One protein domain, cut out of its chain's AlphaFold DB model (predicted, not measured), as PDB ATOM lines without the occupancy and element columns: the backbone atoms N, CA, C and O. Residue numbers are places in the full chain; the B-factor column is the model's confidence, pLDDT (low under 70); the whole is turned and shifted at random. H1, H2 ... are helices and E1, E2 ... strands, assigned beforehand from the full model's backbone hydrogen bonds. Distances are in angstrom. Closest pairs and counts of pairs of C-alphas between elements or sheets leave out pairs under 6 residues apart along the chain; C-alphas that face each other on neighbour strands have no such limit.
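This is residues 11 to 144 of the 149 residues of an uncharacterized protein of Pseudomonas mendocina (UniProt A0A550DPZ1). Look for a twisted three-stranded sheet, E3 E4 E5, with the strand hairpin E1 E2 beside E3 and helix H4 packed over one face; from one end of this body a long helical hairpin, H2 and H3, reaches away and makes much of the length. The short helix H1 lies near the other end, after a long stretch with no named element. The printed part has 134 residues with four named helices and five named strands, in the order E1 E2 H1 E3 H2 H3 E4 E5 H4; both sheets are antiparallel and the class is mixed. It is only just loose, close to compact, with a radius of gyration of the C-alphas of 17.3 A and spans of 50 by 34 by 24 A.

Find C-alpha 14 at (58.789, -22.295, -36.453), where E1 begins; it runs to residue 22 and bends by 108 degrees at residue 19. E2 is residues 25 to 29, and H1 is residues 45 to 51. Then come E3, residues 55 to 61, 20.0 A long, and H2, residues 62 to 78, 24.2 A long. H3, residues 87 to 104, is 25.8 A long and begins at C-alpha 87 (30.010, -57.220, -33.034). E4 is residues 109 to 115, 19.7 A long, and E5 is residues 125 to 130. H4, residues 133 to 142, ends at C-alpha 142 (37.714, -16.684, -44.744).

Start at the sheet E3 E4 E5, only just strongly twisted, its C-alphas up to 4.2 A off the best plane. E3 and E4 are antiparallel, with N 58 and O 112 within hydrogen-bond range at 2.8 A; in the hairpin E4 and E5, N 113 and O 128 are 2.9 A apart. H4 is on one face at a height over the sheet of 8.1 A, two layers, a helix on a sheet; its closest C-alphas to E4 are Ala 136 and Tyr 111, 6.0 A. It runs along the strands, at 17 degrees to E4 on the local plane. The closest C-alphas of E2 and E3 are Ile 27 and Ile 57, 4.8 A; in the antiparallel hairpin E1 and E2, N 22 and O 25 are 3.0 A apart. H2 and H3 form a helical hairpin: they touch, closest at the C-alphas of Glu 66 and Val 94, 6.2 A, at a shallow tilt of 25 degrees, opposite ways. H3 only grazes the sheet, with residues 101 to 104. H2 only grazes it too, with residues 62 to 65, and is only just on it, with 5 pairs of C-alphas within 10 A. H1 is not on this sheet; its closest C-alpha to E1 is Met 50, 6.6 A from that of His 14. In H1, H2, H3 and H4 every O i to N i+4 pair is within hydrogen-bond range.

The two C-alphas farthest apart are those of Gly 13 and Glu 88, 51.0 A. The printed part has no cut, and the link from E2 to H1, residues 30 to 44, is long. The mean pLDDT of the printed part is 95.9, and no printed residue is under 70.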
ATOM      1  N   ILE A  11      57.557 -22.382 -41.060       95.00
ATOM      2  CA  ILE A  11      56.562 -21.314 -41.205       95.00
ATOM      3  C   ILE A  11      56.785 -20.301 -40.085       95.00
ATOM      4  O   ILE A  11      56.843 -20.675 -38.917       95.00
ATOM      5  N   ASP A  12      56.971 -19.029 -40.441       92.75
ATOM      6  CA  ASP A  12      57.230 -17.925 -39.499       92.75
ATOM      7  C   ASP A  12      58.393 -18.193 -38.519       92.75
ATOM      8  O   ASP A  12      58.386 -17.754 -37.374       92.75
ATOM      9  N   GLY A  13      59.409 -18.941 -38.965       93.19
ATOM     10  CA  GLY A  13      60.566 -19.319 -38.142       93.19
ATOM     11  C   GLY A  13      60.329 -20.508 -37.203       93.19
ATOM     12  O   GLY A  13      61.247 -20.902 -36.482       93.19
ATOM     13  N   HIS A  14      59.143 -21.117 -37.236       94.38
ATOM     14  CA  HIS A  14      58.789 -22.295 -36.453       94.38
ATOM     15  C   HIS A  14      58.727 -23.556 -37.319       94.38
ATOM     16  O   HIS A  14      58.287 -23.523 -38.468       94.38
ATOM     17  N   HIS A  15      59.184 -24.676 -36.756       96.00
ATOM     18  CA  HIS A  15      59.151 -25.975 -37.419       96.00
ATOM     19  C   HIS A  15      57.845 -26.697 -37.103       96.00
ATOM     20  O   HIS A  15      57.433 -26.766 -35.946       96.00
ATOM     21  N   PHE A  16      57.239 -27.270 -38.136       97.38
ATOM     22  CA  PHE A  16      56.038 -28.086 -38.054       97.38
ATOM     23  C   PHE A  16      56.276 -29.411 -38.763       97.38
ATOM     24  O   PHE A  16      56.974 -29.460 -39.775       97.38
ATOM     25  N   GLU A  17      55.650 -30.469 -38.264       97.69
ATOM     26  CA  GLU A  17      55.524 -31.732 -38.981       97.69
ATOM     27  C   GLU A  17      54.064 -31.911 -39.376       97.69
ATOM     28  O   GLU A  17      53.173 -31.726 -38.550       97.69
ATOM     29  N   ALA A  18      53.809 -32.231 -40.640       97.69
ATOM     30  CA  ALA A  18      52.462 -32.464 -41.147       97.69
ATOM     31  C   ALA A  18      52.492 -33.420 -42.338       97.69
ATOM     32  O   ALA A  18      53.543 -33.624 -42.945       97.69
ATOM     33  N   GLU A  19      51.350 -34.003 -42.696       96.88
ATOM     34  CA  GLU A  19      51.260 -34.829 -43.908       96.88
ATOM     35  C   GLU A  19      51.453 -33.985 -45.175       96.88
ATOM     36  O   GLU A  19      52.085 -34.425 -46.142       96.88
ATOM     37  N   ASP A  20      50.932 -32.752 -45.170       97.00
ATOM     38  CA  ASP A  20      51.085 -31.835 -46.293       97.00
ATOM     39  C   ASP A  20      50.919 -30.353 -45.918       97.00
ATOM     40  O   ASP A  20      50.516 -30.013 -44.803       97.00
ATOM     41  N   LEU A  21      51.221 -29.470 -46.873       97.06
ATOM     42  CA  LEU A  21      51.035 -28.020 -46.768       97.06
ATOM     43  C   LEU A  21      50.362 -27.497 -48.042       97.06
ATOM     44  O   LEU A  21      50.954 -27.544 -49.120       97.06
ATOM     45  N   ALA A  22      49.150 -26.952 -47.919       96.50
ATOM     46  CA  ALA A  22      48.375 -26.439 -49.048       96.50
ATOM     47  C   ALA A  22      47.977 -24.978 -48.819       96.50
ATOM     48  O   ALA A  22      47.362 -24.644 -47.812       96.50
ATOM     49  N   GLN A  23      48.353 -24.092 -49.749       94.81
ATOM     50  CA  GLN A  23      48.114 -22.638 -49.668       94.81
ATOM     51  C   GLN A  23      48.522 -22.003 -48.320       94.81
ATOM     52  O   GLN A  23      47.902 -21.053 -47.858       94.81
ATOM     53  N   GLY A  24      49.572 -22.532 -47.681       94.44
ATOM     54  CA  GLY A  24      50.053 -22.058 -46.379       94.44
ATOM     55  C   GLY A  24      49.370 -22.689 -45.159       94.44
ATOM     56  O   GLY A  24      49.795 -22.415 -44.038       94.44
ATOM     57  N   PHE A  25      48.381 -23.566 -45.348       97.31
ATOM     58  CA  PHE A  25      47.701 -24.285 -44.269       97.31
ATOM     59  C   PHE A  25      48.212 -25.720 -44.144       97.31
ATOM     60  O   PHE A  25      48.309 -26.457 -45.129       97.31
ATOM     61  N   LEU A  26      48.543 -26.115 -42.916       98.19
ATOM     62  CA  LEU A  26      49.016 -27.462 -42.598       98.19
ATOM     63  C   LEU A  26      47.861 -28.468 -42.690       98.19
ATOM     64  O   LEU A  26      46.778 -28.215 -42.156       98.19
ATOM     65  N   ILE A  27      48.111 -29.619 -43.315       98.06
ATOM     66  CA  ILE A  27      47.174 -30.746 -43.407       98.06
ATOM     67  C   ILE A  27      47.672 -31.879 -42.513       98.06
ATOM     68  O   ILE A  27      48.785 -32.371 -42.694       98.06
ATOM     69  N   ASN A  28      46.829 -32.297 -41.567       97.38
ATOM     70  CA  ASN A  28      47.143 -33.280 -40.532       97.38
ATOM     71  C   ASN A  28      48.485 -32.981 -39.836       97.38
ATOM     72  O   ASN A  28      49.386 -33.823 -39.857       97.38
ATOM     73  N   PRO A  29      48.668 -31.778 -39.255       97.62
ATOM     74  CA  PRO A  29      49.879 -31.509 -38.505       97.62
ATOM     75  C   PRO A  29      49.959 -32.339 -37.225       97.62
ATOM     76  O   PRO A  29      48.946 -32.645 -36.593       97.62
ATOM     77  N   VAL A  30      51.186 -32.625 -36.804       96.88
ATOM     78  CA  VAL A  30      51.481 -33.102 -35.457       96.88
ATOM     79  C   VAL A  30      51.211 -31.955 -34.490       96.88
ATOM     80  O   VAL A  30      51.861 -30.908 -34.533       96.88
ATOM     81  N   LEU A  31      50.219 -32.154 -33.630       96.44
ATOM     82  CA  LEU A  31      49.853 -31.194 -32.597       96.44
ATOM     83  C   LEU A  31      50.686 -31.438 -31.329       96.44
ATOM     84  O   LEU A  31      51.060 -32.585 -31.062       96.44
ATOM     85  N   PRO A  32      50.952 -30.391 -30.526       95.44
ATOM     86  CA  PRO A  32      51.498 -30.548 -29.184       95.44
ATOM     87  C   PRO A  32      50.702 -31.554 -28.340       95.44
ATOM     88  O   PRO A  32      49.497 -31.751 -28.528       95.44
ATOM     89  N   GLU A  33      51.365 -32.180 -27.373       94.81
ATOM     90  CA  GLU A  33      50.674 -33.025 -26.400       94.81
ATOM     91  C   GLU A  33      49.599 -32.208 -25.664       94.81
ATOM     92  O   GLU A  33      49.806 -31.042 -25.331       94.81
ATOM     93  N   CYS A  34      48.426 -32.811 -25.439       95.25
ATOM     94  CA  CYS A  34      47.281 -32.159 -24.793       95.25
ATOM     95  C   CYS A  34      46.760 -30.892 -25.508       95.25
ATOM     96  O   CYS A  34      45.983 -30.145 -24.916       95.25
ATOM     97  N   PHE A  35      47.107 -30.658 -26.783       96.44
ATOM     98  CA  PHE A  35      46.751 -29.428 -27.503       96.44
ATOM     99  C   PHE A  35      45.259 -29.070 -27.463       96.44
ATOM    100  O   PHE A  35      44.932 -27.899 -27.332       96.44
ATOM    101  N   ASP A  36      44.349 -30.046 -27.536       96.62
ATOM    102  CA  ASP A  36      42.893 -29.815 -27.476       96.62
ATOM    103  C   ASP A  36      42.291 -29.983 -26.062       96.62
ATOM    104  O   ASP A  36      41.082 -30.169 -25.915       96.62
ATOM    105  N   THR A  37      43.124 -29.938 -25.022       96.31
ATOM    106  CA  THR A  37      42.702 -29.999 -23.609       96.31
ATOM    107  C   THR A  37      43.432 -29.007 -22.697       96.31
ATOM    108  O   THR A  37      43.015 -28.810 -21.559       96.31
ATOM    109  N   THR A  38      44.525 -28.391 -23.156       96.19
ATOM    110  CA  THR A  38      45.289 -27.403 -22.381       96.19
ATOM    111  C   THR A  38      44.542 -26.062 -22.340       96.19
ATOM    112  O   THR A  38      44.196 -25.532 -23.390       96.19
ATOM    113  N   PRO A  39      44.296 -25.439 -21.178       97.06
ATOM    114  CA  PRO A  39      43.686 -24.107 -21.104       97.06
ATOM    115  C   PRO A  39      44.549 -23.026 -21.778       97.06
ATOM    116  O   PRO A  39      45.767 -23.028 -21.633       97.06
ATOM    117  N   ASN A  40      43.946 -22.040 -22.462       94.88
ATOM    118  CA  ASN A  40      44.689 -20.962 -23.149       94.88
ATOM    119  C   ASN A  40      45.653 -20.211 -22.218       94.88
ATOM    120  O   ASN A  40      46.747 -19.844 -22.632       94.88
ATOM    121  N   ALA A  41      45.254 -20.009 -20.961       95.31
ATOM    122  CA  ALA A  41      46.066 -19.327 -19.956       95.31
ATOM    123  C   ALA A  41      47.287 -20.142 -19.487       95.31
ATOM    124  O   ALA A  41      48.202 -19.573 -18.899       95.31
ATOM    125  N   GLU A  42      47.298 -21.452 -19.732       96.75
ATOM    126  CA  GLU A  42      48.363 -22.374 -19.319       96.75
ATOM    127  C   GLU A  42      49.319 -22.719 -20.470       96.75
ATOM    128  O   GLU A  42      50.363 -23.335 -20.250       96.75
ATOM    129  N   ARG A  43      48.997 -22.310 -21.704       96.19
ATOM    130  CA  ARG A  43      49.838 -22.568 -22.876       96.19
ATOM    131  C   ARG A  43      51.146 -21.789 -22.809       96.19
ATOM    132  O   ARG A  43      51.202 -20.634 -22.389       96.19
ATOM    133  N   SER A  44      52.215 -22.421 -23.288       95.69
ATOM    134  CA  SER A  44      53.516 -21.761 -23.392       95.69
ATOM    135  C   SER A  44      53.486 -20.627 -24.424       95.69
ATOM    136  O   SER A  44      52.746 -20.677 -25.407       95.69
ATOM    137  N   TYR A  45      54.359 -19.631 -24.248       94.81
ATOM    138  CA  TYR A  45      54.528 -18.556 -25.231       94.81
ATOM    139  C   TYR A  45      54.873 -19.098 -26.627       94.81
ATOM    140  O   TYR A  45      54.361 -18.603 -27.626       94.81
ATOM    141  N   THR A  46      55.703 -20.143 -26.699       94.12
ATOM    142  CA  THR A  46      56.080 -20.782 -27.965       94.12
ATOM    143  C   THR A  46      54.882 -21.438 -28.645       94.12
ATOM    144  O   THR A  46      54.694 -21.251 -29.840       94.12
ATOM    145  N   GLU A  47      54.041 -22.160 -27.900       95.06
ATOM    146  CA  GLU A  47      52.825 -22.764 -28.459       95.06
ATOM    147  C   GLU A  47      51.856 -21.692 -28.965       95.06
ATOM    148  O   GLU A  47      51.320 -21.821 -30.064       95.06
ATOM    149  N   MET A  48      51.696 -20.601 -28.209       95.81
ATOM    150  CA  MET A  48      50.899 -19.454 -28.641       95.81
ATOM    151  C   MET A  48      51.448 -18.829 -29.923       95.81
ATOM    152  O   MET A  48      50.693 -18.641 -30.868       95.81
ATOM    153  N   ALA A  49      52.753 -18.574 -30.011       95.50
ATOM    154  CA  ALA A  49      53.369 -18.027 -31.220       95.50
ATOM    155  C   ALA A  49      53.216 -18.957 -32.441       95.50
ATOM    156  O   ALA A  49      53.037 -18.491 -33.565       95.50
ATOM    157  N   MET A  50      53.258 -20.273 -32.222       95.81
ATOM    158  CA  MET A  50      53.128 -21.263 -33.290       95.81
ATOM    159  C   MET A  50      51.690 -21.428 -33.782       95.81
ATOM    160  O   MET A  50      51.486 -21.549 -34.987       95.81
ATOM    161  N   TRP A  51      50.703 -21.454 -32.885       97.19
ATOM    162  CA  TRP A  51      49.356 -21.945 -33.202       97.19
ATOM    163  C   TRP A  51      48.243 -20.906 -33.091       97.19
ATOM    164  O   TRP A  51      47.156 -21.138 -33.624       97.19
ATOM    165  N   TRP A  52      48.478 -19.782 -32.415       96.56
ATOM    166  CA  TRP A  52      47.441 -18.774 -32.223       96.56
ATOM    167  C   TRP A  52      47.021 -18.146 -33.552       96.56
ATOM    168  O   TRP A  52      47.861 -17.717 -34.340       96.56
ATOM    169  N   GLU A  53      45.710 -18.125 -33.800       94.88
ATOM    170  CA  GLU A  53      45.083 -17.654 -35.043       94.88
ATOM    171  C   GLU A  53      45.641 -18.311 -36.318       94.88
ATOM    172  O   GLU A  53      45.487 -17.782 -37.420       94.88
ATOM    173  N   ARG A  54      46.236 -19.505 -36.184       96.00
ATOM    174  CA  ARG A  54      46.708 -20.315 -37.304       96.00
ATOM    175  C   ARG A  54      45.735 -21.466 -37.565       96.00
ATOM    176  O   ARG A  54      45.749 -22.455 -36.826       96.00
ATOM    177  N   PRO A  55      44.892 -21.379 -38.606       97.44
ATOM    178  CA  PRO A  55      44.034 -22.491 -38.956       97.44
ATOM    179  C   PRO A  55      44.848 -23.627 -39.581       97.44
ATOM    180  O   PRO A  55      45.845 -23.420 -40.275       97.44
ATOM    181  N   PHE A  56      44.396 -24.847 -39.332       98.31
ATOM    182  CA  PHE A  56      44.939 -26.074 -39.895       98.31
ATOM    183  C   PHE A  56      43.798 -27.018 -40.272       98.31
ATOM    184  O   PHE A  56      42.658 -26.879 -39.815       98.31
ATOM    185  N   ILE A  57      44.109 -27.981 -41.133       98.56
ATOM    186  CA  ILE A  57      43.134 -28.895 -41.717       98.56
ATOM    187  C   ILE A  57      43.390 -30.295 -41.177       98.56
ATOM    188  O   ILE A  57      44.506 -30.799 -41.232       98.56
ATOM    189  N   VAL A  58      42.340 -30.941 -40.686       97.81
ATOM    190  CA  VAL A  58      42.339 -32.357 -40.326       97.81
ATOM    191  C   VAL A  58      41.580 -33.117 -41.405       97.81
ATOM    192  O   VAL A  58      40.368 -32.948 -41.547       97.81
ATOM    193  N   ARG A  59      42.282 -33.952 -42.169       97.00
ATOM    194  CA  ARG A  59      41.706 -34.839 -43.183       97.00
ATOM    195  C   ARG A  59      41.468 -36.214 -42.570       97.00
ATOM    196  O   ARG A  59      42.406 -36.838 -42.073       97.00
ATOM    197  N   LYS A  60      40.228 -36.695 -42.651       94.94
ATOM    198  CA  LYS A  60      39.838 -38.048 -42.243       94.94
ATOM    199  C   LYS A  60      39.188 -38.800 -43.394       94.94
ATOM    200  O   LYS A  60      38.320 -38.259 -44.072       94.94
ATOM    201  N   THR A  61      39.581 -40.050 -43.590       95.75
ATOM    202  CA  THR A  61      38.962 -40.955 -44.563       95.75
ATOM    203  C   THR A  61      37.894 -41.821 -43.907       95.75
ATOM    204  O   THR A  61      37.932 -42.045 -42.693       95.75
ATOM    205  N   TRP A  62      36.985 -42.381 -44.710       95.81
ATOM    206  CA  TRP A  62      36.031 -43.388 -44.229       95.81
ATOM    207  C   TRP A  62      36.722 -44.516 -43.447       95.81
ATOM    208  O   TRP A  62      36.306 -44.852 -42.344       95.81
ATOM    209  N   ALA A  63      37.835 -45.044 -43.965       95.12
ATOM    210  CA  ALA A  63      38.568 -46.128 -43.314       95.12
ATOM    211  C   ALA A  63      39.080 -45.748 -41.908       95.12
ATOM    212  O   ALA A  63      39.181 -46.603 -41.032       95.12
ATOM    213  N   GLN A  64      39.389 -44.468 -41.656       94.06
ATOM    214  CA  GLN A  64      39.741 -44.001 -40.309       94.06
ATOM    215  C   GLN A  64      38.515 -43.931 -39.388       94.06
ATOM    216  O   GLN A  64      38.633 -44.278 -38.213       94.06
ATOM    217  N   PHE A  65      37.355 -43.508 -39.900       94.12
ATOM    218  CA  PHE A  65      36.094 -43.501 -39.150       94.12
ATOM    219  C   PHE A  65      35.641 -44.913 -38.777       94.12
ATOM    220  O   PHE A  65      35.393 -45.187 -37.603       94.12
ATOM    221  N   GLU A  66      35.613 -45.814 -39.754       96.25
ATOM    222  CA  GLU A  66      35.280 -47.226 -39.584       96.25
ATOM    223  C   GLU A  66      36.167 -47.877 -38.517       96.25
ATOM    224  O   GLU A  66      35.672 -48.400 -37.515       96.25
ATOM    225  N   GLN A  67      37.491 -47.760 -38.669       96.00
ATOM    226  CA  GLN A  67      38.438 -48.336 -37.720       96.00
ATOM    227  C   GLN A  67      38.283 -47.741 -36.315       96.00
ATOM    228  O   GLN A  67      38.413 -48.464 -35.323       96.00
ATOM    229  N   HIS A  68      38.012 -46.437 -36.209       94.62
ATOM    230  CA  HIS A  68      37.764 -45.785 -34.928       94.62
ATOM    231  C   HIS A  68      36.528 -46.368 -34.234       94.62
ATOM    232  O   HIS A  68      36.621 -46.747 -33.068       94.62
ATOM    233  N   THR A  69      35.399 -46.484 -34.938       95.25
ATOM    234  CA  THR A  69      34.152 -47.033 -34.381       95.25
ATOM    235  C   THR A  69      34.327 -48.483 -33.936       95.25
ATOM    236  O   THR A  69      33.958 -48.824 -32.809       95.25
ATOM    237  N   ILE A  70      34.969 -49.317 -34.763       96.31
ATOM    238  CA  ILE A  70      35.266 -50.720 -34.438       96.31
ATOM    239  C   ILE A  70      36.140 -50.814 -33.180       96.31
ATOM    240  O   ILE A  70      35.793 -51.527 -32.237       96.31
ATOM    241  N   ASN A  71      37.246 -50.064 -33.129       96.88
ATOM    242  CA  ASN A  71      38.173 -50.091 -31.993       96.88
ATOM    243  C   ASN A  71      37.526 -49.573 -30.708       96.88
ATOM    244  O   ASN A  71      37.749 -50.128 -29.630       96.88
ATOM    245  N   TRP A  72      36.733 -48.505 -30.815       95.94
ATOM    246  CA  TRP A  72      36.025 -47.925 -29.684       95.94
ATOM    247  C   TRP A  72      35.039 -48.934 -29.088       95.94
ATOM    248  O   TRP A  72      35.110 -49.201 -27.891       95.94
ATOM    249  N   GLN A  73      34.202 -49.580 -29.907       97.38
ATOM    250  CA  GLN A  73      33.268 -50.602 -29.419       97.38
ATOM    251  C   GLN A  73      33.981 -51.844 -28.877       97.38
ATOM    252  O   GLN A  73      33.618 -52.336 -27.810       97.38
ATOM    253  N   ALA A  74      35.039 -52.319 -29.542       97.00
ATOM    254  CA  ALA A  74      35.837 -53.441 -29.052       97.00
ATOM    255  C   ALA A  74      36.434 -53.159 -27.664       97.00
ATOM    256  O   ALA A  74      36.375 -54.012 -26.777       97.00
ATOM    257  N   ARG A  75      36.946 -51.941 -27.438       97.62
ATOM    258  CA  ARG A  75      37.438 -51.509 -26.123       97.62
ATOM    259  C   ARG A  75      36.323 -51.494 -25.080       97.62
ATOM    260  O   ARG A  75      36.528 -52.018 -23.990       97.62
ATOM    261  N   ARG A  76      35.162 -50.916 -25.398       97.69
ATOM    262  CA  ARG A  76      34.016 -50.858 -24.474       97.69
ATOM    263  C   ARG A  76      33.538 -52.254 -24.076       97.69
ATOM    264  O   ARG A  76      33.332 -52.507 -22.892       97.69
ATOM    265  N   ARG A  77      33.469 -53.183 -25.040       96.81
ATOM    266  CA  ARG A  77      33.178 -54.606 -24.790       96.81
ATOM    267  C   ARG A  77      34.210 -55.241 -23.859       96.81
ATOM    268  O   ARG A  77      33.835 -55.873 -22.878       96.81
ATOM    269  N   ALA A  78      35.502 -55.044 -24.129       97.19
ATOM    270  CA  ALA A  78      36.582 -55.600 -23.310       97.19
ATOM    271  C   ALA A  78      36.587 -55.057 -21.869       97.19
ATOM    272  O   ALA A  78      36.983 -55.765 -20.946       97.19
ATOM    273  N   LEU A  79      36.134 -53.816 -21.673       97.19
ATOM    274  CA  LEU A  79      35.970 -53.193 -20.358       97.19
ATOM    275  C   LEU A  79      34.654 -53.576 -19.659       97.19
ATOM    276  O   LEU A  79      34.458 -53.195 -18.508       97.19
ATOM    277  N   GLY A  80      33.766 -54.321 -20.325       96.06
ATOM    278  CA  GLY A  80      32.451 -54.674 -19.793       96.06
ATOM    279  C   GLY A  80      31.541 -53.461 -19.588       96.06
ATOM    280  O   GLY A  80      30.708 -53.473 -18.685       96.06
ATOM    281  N   GLU A  81      31.721 -52.398 -20.379       95.81
ATOM    282  CA  GLU A  81      30.900 -51.195 -20.271       95.81
ATOM    283  C   GLU A  81      29.446 -51.482 -20.657       95.81
ATOM    284  O   GLU A  81      29.156 -52.062 -21.706       95.81
ATOM    285  N   GLU A  82      28.517 -51.012 -19.828       94.25
ATOM    286  CA  GLU A  82      27.093 -51.086 -20.131       94.25
ATOM    287  C   GLU A  82      26.777 -50.307 -21.423       94.25
ATOM    288  O   GLU A  82      27.251 -49.186 -21.644       94.25
ATOM    289  N   GLY A  83      26.008 -50.927 -22.323       93.00
ATOM    290  CA  GLY A  83      25.694 -50.365 -23.639       93.00
ATOM    291  C   GLY A  83      26.849 -50.408 -24.650       93.00
ATOM    292  O   GLY A  83      26.834 -49.644 -25.622       93.00
ATOM    293  N   ALA A  84      27.875 -51.237 -24.428       96.00
ATOM    294  CA  ALA A  84      28.779 -51.649 -25.497       96.00
ATOM    295  C   ALA A  84      28.003 -52.506 -26.510       96.00
ATOM    296  O   ALA A  84      27.344 -53.470 -26.124       96.00
ATOM    297  N   LEU A  85      28.073 -52.142 -27.789       96.50
ATOM    298  CA  LEU A  85      27.366 -52.864 -28.849       96.50
ATOM    299  C   LEU A  85      28.000 -54.240 -29.077       96.50
ATOM    300  O   LEU A  85      29.217 -54.383 -28.912       96.50
ATOM    301  N   SER A  86      27.216 -55.228 -29.512       96.88
ATOM    302  CA  SER A  86      27.743 -56.494 -30.039       96.88
ATOM    303  C   SER A  86      28.599 -56.257 -31.291       96.88
ATOM    304  O   SER A  86      28.669 -55.145 -31.830       96.88
ATOM    305  N   GLU A  87      29.300 -57.292 -31.752       96.31
ATOM    306  CA  GLU A  87      30.010 -57.220 -33.034       96.31
ATOM    307  C   GLU A  87      29.031 -56.969 -34.186       96.31
ATOM    308  O   GLU A  87      29.242 -56.022 -34.942       96.31
ATOM    309  N   GLU A  88      27.905 -57.689 -34.240       96.69
ATOM    310  CA  GLU A  88      26.896 -57.495 -35.291       96.69
ATOM    311  C   GLU A  88      26.246 -56.102 -35.228       96.69
ATOM    312  O   GLU A  88      26.046 -55.449 -36.251       96.69
ATOM    313  N   GLU A  89      25.945 -55.598 -34.027       97.38
ATOM    314  CA  GLU A  89      25.404 -54.243 -33.849       97.38
ATOM    315  C   GLU A  89      26.417 -53.161 -34.259       97.38
ATOM    316  O   GLU A  89      26.036 -52.111 -34.783       97.38
ATOM    317  N   THR A  90      27.714 -53.415 -34.049       97.31
ATOM    318  CA  THR A  90      28.790 -52.518 -34.492       97.31
ATOM    319  C   THR A  90      28.881 -52.491 -36.013       97.31
ATOM    320  O   THR A  90      28.990 -51.411 -36.586       97.31
ATOM    321  N   GLU A  91      28.801 -53.646 -36.676       96.19
ATOM    322  CA  GLU A  91      28.786 -53.734 -38.141       96.19
ATOM    323  C   GLU A  91      27.580 -52.999 -38.739       96.19
ATOM    324  O   GLU A  91      27.731 -52.214 -39.676       96.19
ATOM    325  N   ALA A  92      26.391 -53.176 -38.153       95.94
ATOM    326  CA  ALA A  92      25.187 -52.470 -38.583       95.94
ATOM    327  C   ALA A  92      25.308 -50.943 -38.414       95.94
ATOM    328  O   ALA A  92      24.853 -50.184 -39.273       95.94
ATOM    329  N   LEU A  93      25.939 -50.482 -37.325       95.88
ATOM    330  CA  LEU A  93      26.238 -49.065 -37.116       95.88
ATOM    331  C   LEU A  93      27.227 -48.542 -38.165       95.88
ATOM    332  O   LEU A  93      26.978 -47.496 -38.755       95.88
ATOM    333  N   VAL A  94      28.307 -49.280 -38.427       96.81
ATOM    334  CA  VAL A  94      29.322 -48.916 -39.424       96.81
ATOM    335  C   VAL A  94      28.705 -48.802 -40.816       96.81
ATOM    336  O   VAL A  94      28.952 -47.813 -41.493       96.81
ATOM    337  N   GLU A  95      27.861 -49.742 -41.246       95.00
ATOM    338  CA  GLU A  95      27.221 -49.665 -42.568       95.00
ATOM    339  C   GLU A  95      26.241 -48.484 -42.669       95.00
ATOM    340  O   GLU A  95      26.196 -47.783 -43.684       95.00
ATOM    341  N   LYS A  96      25.497 -48.194 -41.594       94.12
ATOM    342  CA  LYS A  96      24.637 -47.005 -41.532       94.12
ATOM    343  C   LYS A  96      25.456 -45.713 -41.631       94.12
ATOM    344  O   LYS A  96      25.107 -44.827 -42.414       94.12
ATOM    345  N   ASP A  97      26.529 -45.605 -40.851       95.25
ATOM    346  CA  ASP A  97      27.414 -44.440 -40.854       95.25
ATOM    347  C   ASP A  97      28.129 -44.295 -42.203       95.25
ATOM    348  O   ASP A  97      28.338 -43.175 -42.666       95.25
ATOM    349  N   ARG A  98      28.431 -45.410 -42.882       96.25
ATOM    350  CA  ARG A  98      29.033 -45.431 -44.219       96.25
ATOM    351  C   ARG A  98      28.144 -44.743 -45.236       96.25
ATOM    352  O   ARG A  98      28.618 -43.880 -45.970       96.25
ATOM    353  N   ALA A  99      26.868 -45.115 -45.280       93.75
ATOM    354  CA  ALA A  99      25.919 -44.536 -46.222       93.75
ATOM    355  C   ALA A  99      25.803 -43.015 -46.032       93.75
ATOM    356  O   ALA A  99      25.957 -42.269 -46.998       93.75
ATOM    357  N   GLY A 100      25.627 -42.556 -44.788       94.31
ATOM    358  CA  GLY A 100      25.566 -41.124 -44.479       94.31
ATOM    359  C   GLY A 100      26.881 -40.395 -44.769       94.31
ATOM    360  O   GLY A 100      26.878 -39.292 -45.312       94.31
ATOM    361  N   PHE A 101      28.021 -41.030 -44.482       96.00
ATOM    362  CA  PHE A 101      29.329 -40.449 -44.763       96.00
ATOM    363  C   PHE A 101      29.549 -40.252 -46.263       96.00
ATOM    364  O   PHE A 101      29.960 -39.173 -46.663       96.00
ATOM    365  N   PHE A 102      29.263 -41.243 -47.111       96.75
ATOM    366  CA  PHE A 102      29.446 -41.098 -48.561       96.75
ATOM    367  C   PHE A 102      28.377 -40.220 -49.230       96.75
ATOM    368  O   PHE A 102      28.623 -39.710 -50.322       96.75
ATOM    369  N   GLU A 103      27.223 -40.007 -48.591       95.62
ATOM    370  CA  GLU A 103      26.245 -39.004 -49.026       95.62
ATOM    371  C   GLU A 103      26.796 -37.577 -48.856       95.62
ATOM    372  O   GLU A 103      26.719 -36.771 -49.783       95.62
ATOM    373  N   GLU A 104      27.403 -37.272 -47.706       95.19
ATOM    374  CA  GLU A 104      27.965 -35.944 -47.417       95.19
ATOM    375  C   GLU A 104      29.380 -35.749 -47.997       95.19
ATOM    376  O   GLU A 104      29.740 -34.656 -48.439       95.19
ATOM    377  N   TYR A 105      30.170 -36.824 -48.051       96.69
ATOM    378  CA  TYR A 105      31.574 -36.867 -48.461       96.69
ATOM    379  C   TYR A 105      31.788 -37.895 -49.591       96.69
ATOM    380  O   TYR A 105      32.421 -38.932 -49.371       96.69
ATOM    381  N   PRO A 106      31.317 -37.634 -50.830       95.56
ATOM    382  CA  PRO A 106      31.338 -38.627 -51.914       95.56
ATOM    383  C   PRO A 106      32.729 -39.149 -52.288       95.56
ATOM    384  O   PRO A 106      32.867 -40.280 -52.749       95.56
ATOM    385  N   ALA A 107      33.775 -38.346 -52.073       95.06
ATOM    386  CA  ALA A 107      35.164 -38.744 -52.303       95.06
ATOM    387  C   ALA A 107      35.714 -39.703 -51.228       95.06
ATOM    388  O   ALA A 107      36.829 -40.200 -51.362       95.06
ATOM    389  N   GLY A 108      34.957 -39.968 -50.158       95.50
ATOM    390  CA  GLY A 108      35.405 -40.787 -49.036       95.50
ATOM    391  C   GLY A 108      36.296 -40.040 -48.038       95.50
ATOM    392  O   GLY A 108      36.966 -40.683 -47.224       95.50
ATOM    393  N   GLU A 109      36.303 -38.704 -48.082       96.12
ATOM    394  CA  GLU A 109      37.187 -37.845 -47.292       96.12
ATOM    395  C   GLU A 109      36.448 -36.638 -46.713       96.12
ATOM    396  O   GLU A 109      35.745 -35.921 -47.422       96.12
ATOM    397  N   GLN A 110      36.671 -36.383 -45.427       97.50
ATOM    398  CA  GLN A 110      36.207 -35.197 -44.724       97.50
ATOM    399  C   GLN A 110      37.403 -34.319 -44.362       97.50
ATOM    400  O   GLN A 110      38.356 -34.776 -43.728       97.50
ATOM    401  N   TYR A 111      37.307 -33.034 -44.690       98.12
ATOM    402  CA  TYR A 111      38.281 -32.013 -44.329       98.12
ATOM    403  C   TYR A 111      37.694 -31.110 -43.250       98.12
ATOM    404  O   TYR A 111      36.755 -30.358 -43.491       98.12
ATOM    405  N   THR A 112      38.231 -31.192 -42.039       97.75
ATOM    406  CA  THR A 112      37.812 -30.367 -40.901       97.75
ATOM    407  C   THR A 112      38.790 -29.219 -40.712       97.75
ATOM    408  O   THR A 112      39.976 -29.462 -40.509       97.75
ATOM    409  N   VAL A 113      38.311 -27.977 -40.709       98.12
ATOM    410  CA  VAL A 113      39.153 -26.809 -40.412       98.12
ATOM    411  C   VAL A 113      39.065 -26.489 -38.927       98.12
ATOM    412  O   VAL A 113      37.968 -26.393 -38.359       98.12
ATOM    413  N   ARG A 114      40.222 -26.325 -38.287       97.88
ATOM    414  CA  ARG A 114      40.335 -25.965 -36.871       97.88
ATOM    415  C   ARG A 114      41.315 -24.821 -36.686       97.88
ATOM    416  O   ARG A 114      42.242 -24.685 -37.473       97.88
ATOM    417  N   CYS A 115      41.127 -24.018 -35.645       97.19
ATOM    418  CA  CYS A 115      42.042 -22.927 -35.313       97.19
ATOM    419  C   CYS A 115      42.082 -22.690 -33.806       97.19
ATOM    420  O   CYS A 115      41.037 -22.664 -33.154       97.19
ATOM    421  N   LEU A 116      43.270 -22.482 -33.242       96.50
ATOM    422  CA  LEU A 116      43.410 -22.044 -31.856       96.50
ATOM    423  C   LEU A 116      43.279 -20.520 -31.804       96.50
ATOM    424  O   LEU A 116      44.203 -19.800 -32.152       96.50
ATOM    425  N   ASP A 117      42.097 -20.023 -31.455       94.19
ATOM    426  CA  ASP A 117      41.724 -18.625 -31.713       94.19
ATOM    427  C   ASP A 117      40.870 -17.995 -30.599       94.19
ATOM    428  O   ASP A 117      40.186 -16.989 -30.823       94.19
ATOM    429  N   GLY A 118      40.854 -18.638 -29.426       91.94
ATOM    430  CA  GLY A 118      40.087 -18.228 -28.252       91.94
ATOM    431  C   GLY A 118      38.585 -18.530 -28.303       91.94
ATOM    432  O   GLY A 118      37.883 -18.198 -27.352       91.94
ATOM    433  N   GLY A 119      38.070 -19.165 -29.365       91.06
ATOM    434  CA  GLY A 119      36.658 -19.567 -29.436       91.06
ATOM    435  C   GLY A 119      36.270 -20.664 -28.434       91.06
ATOM    436  O   GLY A 119      35.101 -20.765 -28.056       91.06
ATOM    437  N   ALA A 120      37.242 -21.447 -27.961       92.38
ATOM    438  CA  ALA A 120      37.123 -22.311 -26.794       92.38
ATOM    439  C   ALA A 120      38.228 -21.998 -25.774       92.38
ATOM    440  O   ALA A 120      39.284 -21.458 -26.115       92.38
ATOM    441  N   TRP A 121      37.966 -22.326 -24.509       94.12
ATOM    442  CA  TRP A 121      38.872 -22.020 -23.402       94.12
ATOM    443  C   TRP A 121      40.104 -22.942 -23.365       94.12
ATOM    444  O   TRP A 121      41.163 -22.504 -22.918       94.12
ATOM    445  N   ASP A 122      39.983 -24.176 -23.866       95.31
ATOM    446  CA  ASP A 122      40.962 -25.266 -23.730       95.31
ATOM    447  C   ASP A 122      41.373 -25.956 -25.040       95.31
ATOM    448  O   ASP A 122      42.274 -26.790 -25.042       95.31
ATOM    449  N   ARG A 123      40.756 -25.619 -26.174       95.75
ATOM    450  CA  ARG A 123      40.947 -26.370 -27.423       95.75
ATOM    451  C   ARG A 123      40.879 -25.511 -28.668       95.75
ATOM    452  O   ARG A 123      40.384 -24.385 -28.638       95.75
ATOM    453  N   SER A 124      41.299 -26.089 -29.787       96.69
ATOM    454  CA  SER A 124      41.064 -25.496 -31.095       96.69
ATOM    455  C   SER A 124      39.566 -25.404 -31.395       96.69
ATOM    456  O   SER A 124      38.780 -26.347 -31.215       96.69
ATOM    457  N   THR A 125      39.154 -24.249 -31.897       95.50
ATOM    458  CA  THR A 125      37.794 -24.002 -32.349       95.50
ATOM    459  C   THR A 125      37.562 -24.734 -33.662       95.50
ATOM    460  O   THR A 125      38.374 -24.667 -34.583       95.50
ATOM    461  N   TRP A 126      36.432 -25.429 -33.758       95.38
ATOM    462  CA  TRP A 126      35.968 -26.009 -35.013       95.38
ATOM    463  C   TRP A 126      35.395 -24.908 -35.907       95.38
ATOM    464  O   TRP A 126      34.439 -24.233 -35.519       95.38
ATOM    465  N   TRP A 127      35.984 -24.716 -37.086       95.44
ATOM    466  CA  TRP A 127      35.527 -23.719 -38.056       95.44
ATOM    467  C   TRP A 127      34.505 -24.287 -39.043       95.44
ATOM    468  O   TRP A 127      33.672 -23.540 -39.551       95.44
ATOM    469  N   GLY A 128      34.535 -25.598 -39.282       95.56
ATOM    470  CA  GLY A 128      33.608 -26.280 -40.178       95.56
ATOM    471  C   GLY A 128      34.221 -27.520 -40.822       95.56
ATOM    472  O   GLY A 128      35.402 -27.820 -40.628       95.56
ATOM    473  N   ASN A 129      33.397 -28.218 -41.601       96.62
ATOM    474  CA  ASN A 129      33.794 -29.358 -42.421       96.62
ATOM    475  C   ASN A 129      33.612 -29.018 -43.903       96.62
ATOM    476  O   ASN A 129      32.760 -28.203 -44.258       96.62
ATOM    477  N   SER A 130      34.380 -29.676 -44.762       96.88
ATOM    478  CA  SER A 130      34.220 -29.631 -46.209       96.88
ATOM    479  C   SER A 130      34.436 -31.017 -46.819       96.88
ATOM    480  O   SER A 130      35.297 -31.761 -46.337       96.88
ATOM    481  N   PRO A 131      33.705 -31.371 -47.890       97.00
ATOM    482  CA  PRO A 131      33.957 -32.589 -48.657       97.00
ATOM    483  C   PRO A 131      35.106 -32.473 -49.657       97.00
ATOM    484  O   PRO A 131      35.431 -33.446 -50.331       97.00
ATOM    485  N   THR A 132      35.719 -31.294 -49.768       97.31
ATOM    486  CA  THR A 132      36.823 -31.029 -50.698       97.31
ATOM    487  C   THR A 132      37.938 -30.282 -49.987       97.31
ATOM    488  O   THR A 132      37.685 -29.518 -49.050       97.31
ATOM    489  N   LEU A 133      39.172 -30.465 -50.455       96.94
ATOM    490  CA  LEU A 133      40.302 -29.698 -49.948       96.94
ATOM    491  C   LEU A 133      40.125 -28.208 -50.270       96.94
ATOM    492  O   LEU A 133      40.353 -27.365 -49.411       96.94
ATOM    493  N   GLU A 134      39.651 -27.876 -51.468       97.12
ATOM    494  CA  GLU A 134      39.420 -26.501 -51.914       97.12
ATOM    495  C   GLU A 134      38.423 -25.768 -51.010       97.12
ATOM    496  O   GLU A 134      38.681 -24.639 -50.597       97.12
ATOM    497  N   GLY A 135      37.314 -26.417 -50.643       96.44
ATOM    498  CA  GLY A 135      36.340 -25.829 -49.723       96.44
ATOM    499  C   GLY A 135      36.878 -25.673 -48.298       96.44
ATOM    500  O   GLY A 135      36.536 -24.708 -47.615       96.44
ATOM    501  N   ALA A 136      37.754 -26.576 -47.843       97.50
ATOM    502  CA  ALA A 136      38.442 -26.418 -46.564       97.50
ATOM    503  C   ALA A 136      39.457 -25.265 -46.592       97.50
ATOM    504  O   ALA A 136      39.565 -24.527 -45.616       97.50
ATOM    505  N   LEU A 137      40.162 -25.071 -47.709       97.19
ATOM    506  CA  LEU A 137      41.079 -23.947 -47.897       97.19
ATOM    507  C   LEU A 137      40.326 -22.612 -47.922       97.19
ATOM    508  O   LEU A 137      40.723 -21.690 -47.216       97.19
ATOM    509  N   ASP A 138      39.199 -22.520 -48.635       95.88
ATOM    510  CA  ASP A 138      38.343 -21.323 -48.605       95.88
ATOM    511  C   ASP A 138      37.865 -21.003 -47.180       95.88
ATOM    512  O   ASP A 138      37.918 -19.856 -46.727       95.88
ATOM    513  N   LEU A 139      37.461 -22.030 -46.427       95.62
ATOM    514  CA  LEU A 139      37.061 -21.879 -45.033       95.62
ATOM    515  C   LEU A 139      38.231 -21.453 -44.127       95.62
ATOM    516  O   LEU A 139      38.024 -20.644 -43.223       95.62
ATOM    517  N   ALA A 140      39.444 -21.958 -44.359       96.19
ATOM    518  CA  ALA A 140      40.644 -21.563 -43.621       96.19
ATOM    519  C   ALA A 140      41.067 -20.115 -43.922       96.19
ATOM    520  O   ALA A 140      41.527 -19.417 -43.023       96.19
ATOM    521  N   VAL A 141      40.856 -19.633 -45.148       94.62
ATOM    522  CA  VAL A 141      41.125 -18.237 -45.531       94.62
ATOM    523  C   VAL A 141      40.088 -17.285 -44.935       94.62
ATOM    524  O   VAL A 141      40.438 -16.263 -44.351       94.62
ATOM    525  N   ASN A 142      38.802 -17.607 -45.080       92.69
ATOM    526  CA  ASN A 142      37.714 -16.684 -44.744       92.69
ATOM    527  C   ASN A 142      37.232 -16.794 -43.292       92.69
ATOM    528  O   ASN A 142      36.463 -15.951 -42.824       92.69
ATOM    529  N   GLY A 143      37.616 -17.860 -42.591       89.25
ATOM    530  CA  GLY A 143      37.110 -18.183 -41.266       89.25
ATOM    531  C   GLY A 143      35.625 -18.584 -41.244       89.25
ATOM    532  O   GLY A 143      34.902 -18.500 -42.252       89.25
ATOM    533  N   PRO A 144      35.132 -19.025 -40.070       85.19
ATOM    534  CA  PRO A 144      33.740 -19.399 -39.882       85.19
ATOM    535  C   PRO A 144      32.857 -18.153 -39.962       85.19
ATOM    536  O   PRO A 144      33.287 -17.052 -39.619       85.19
TER     537      PRO A 144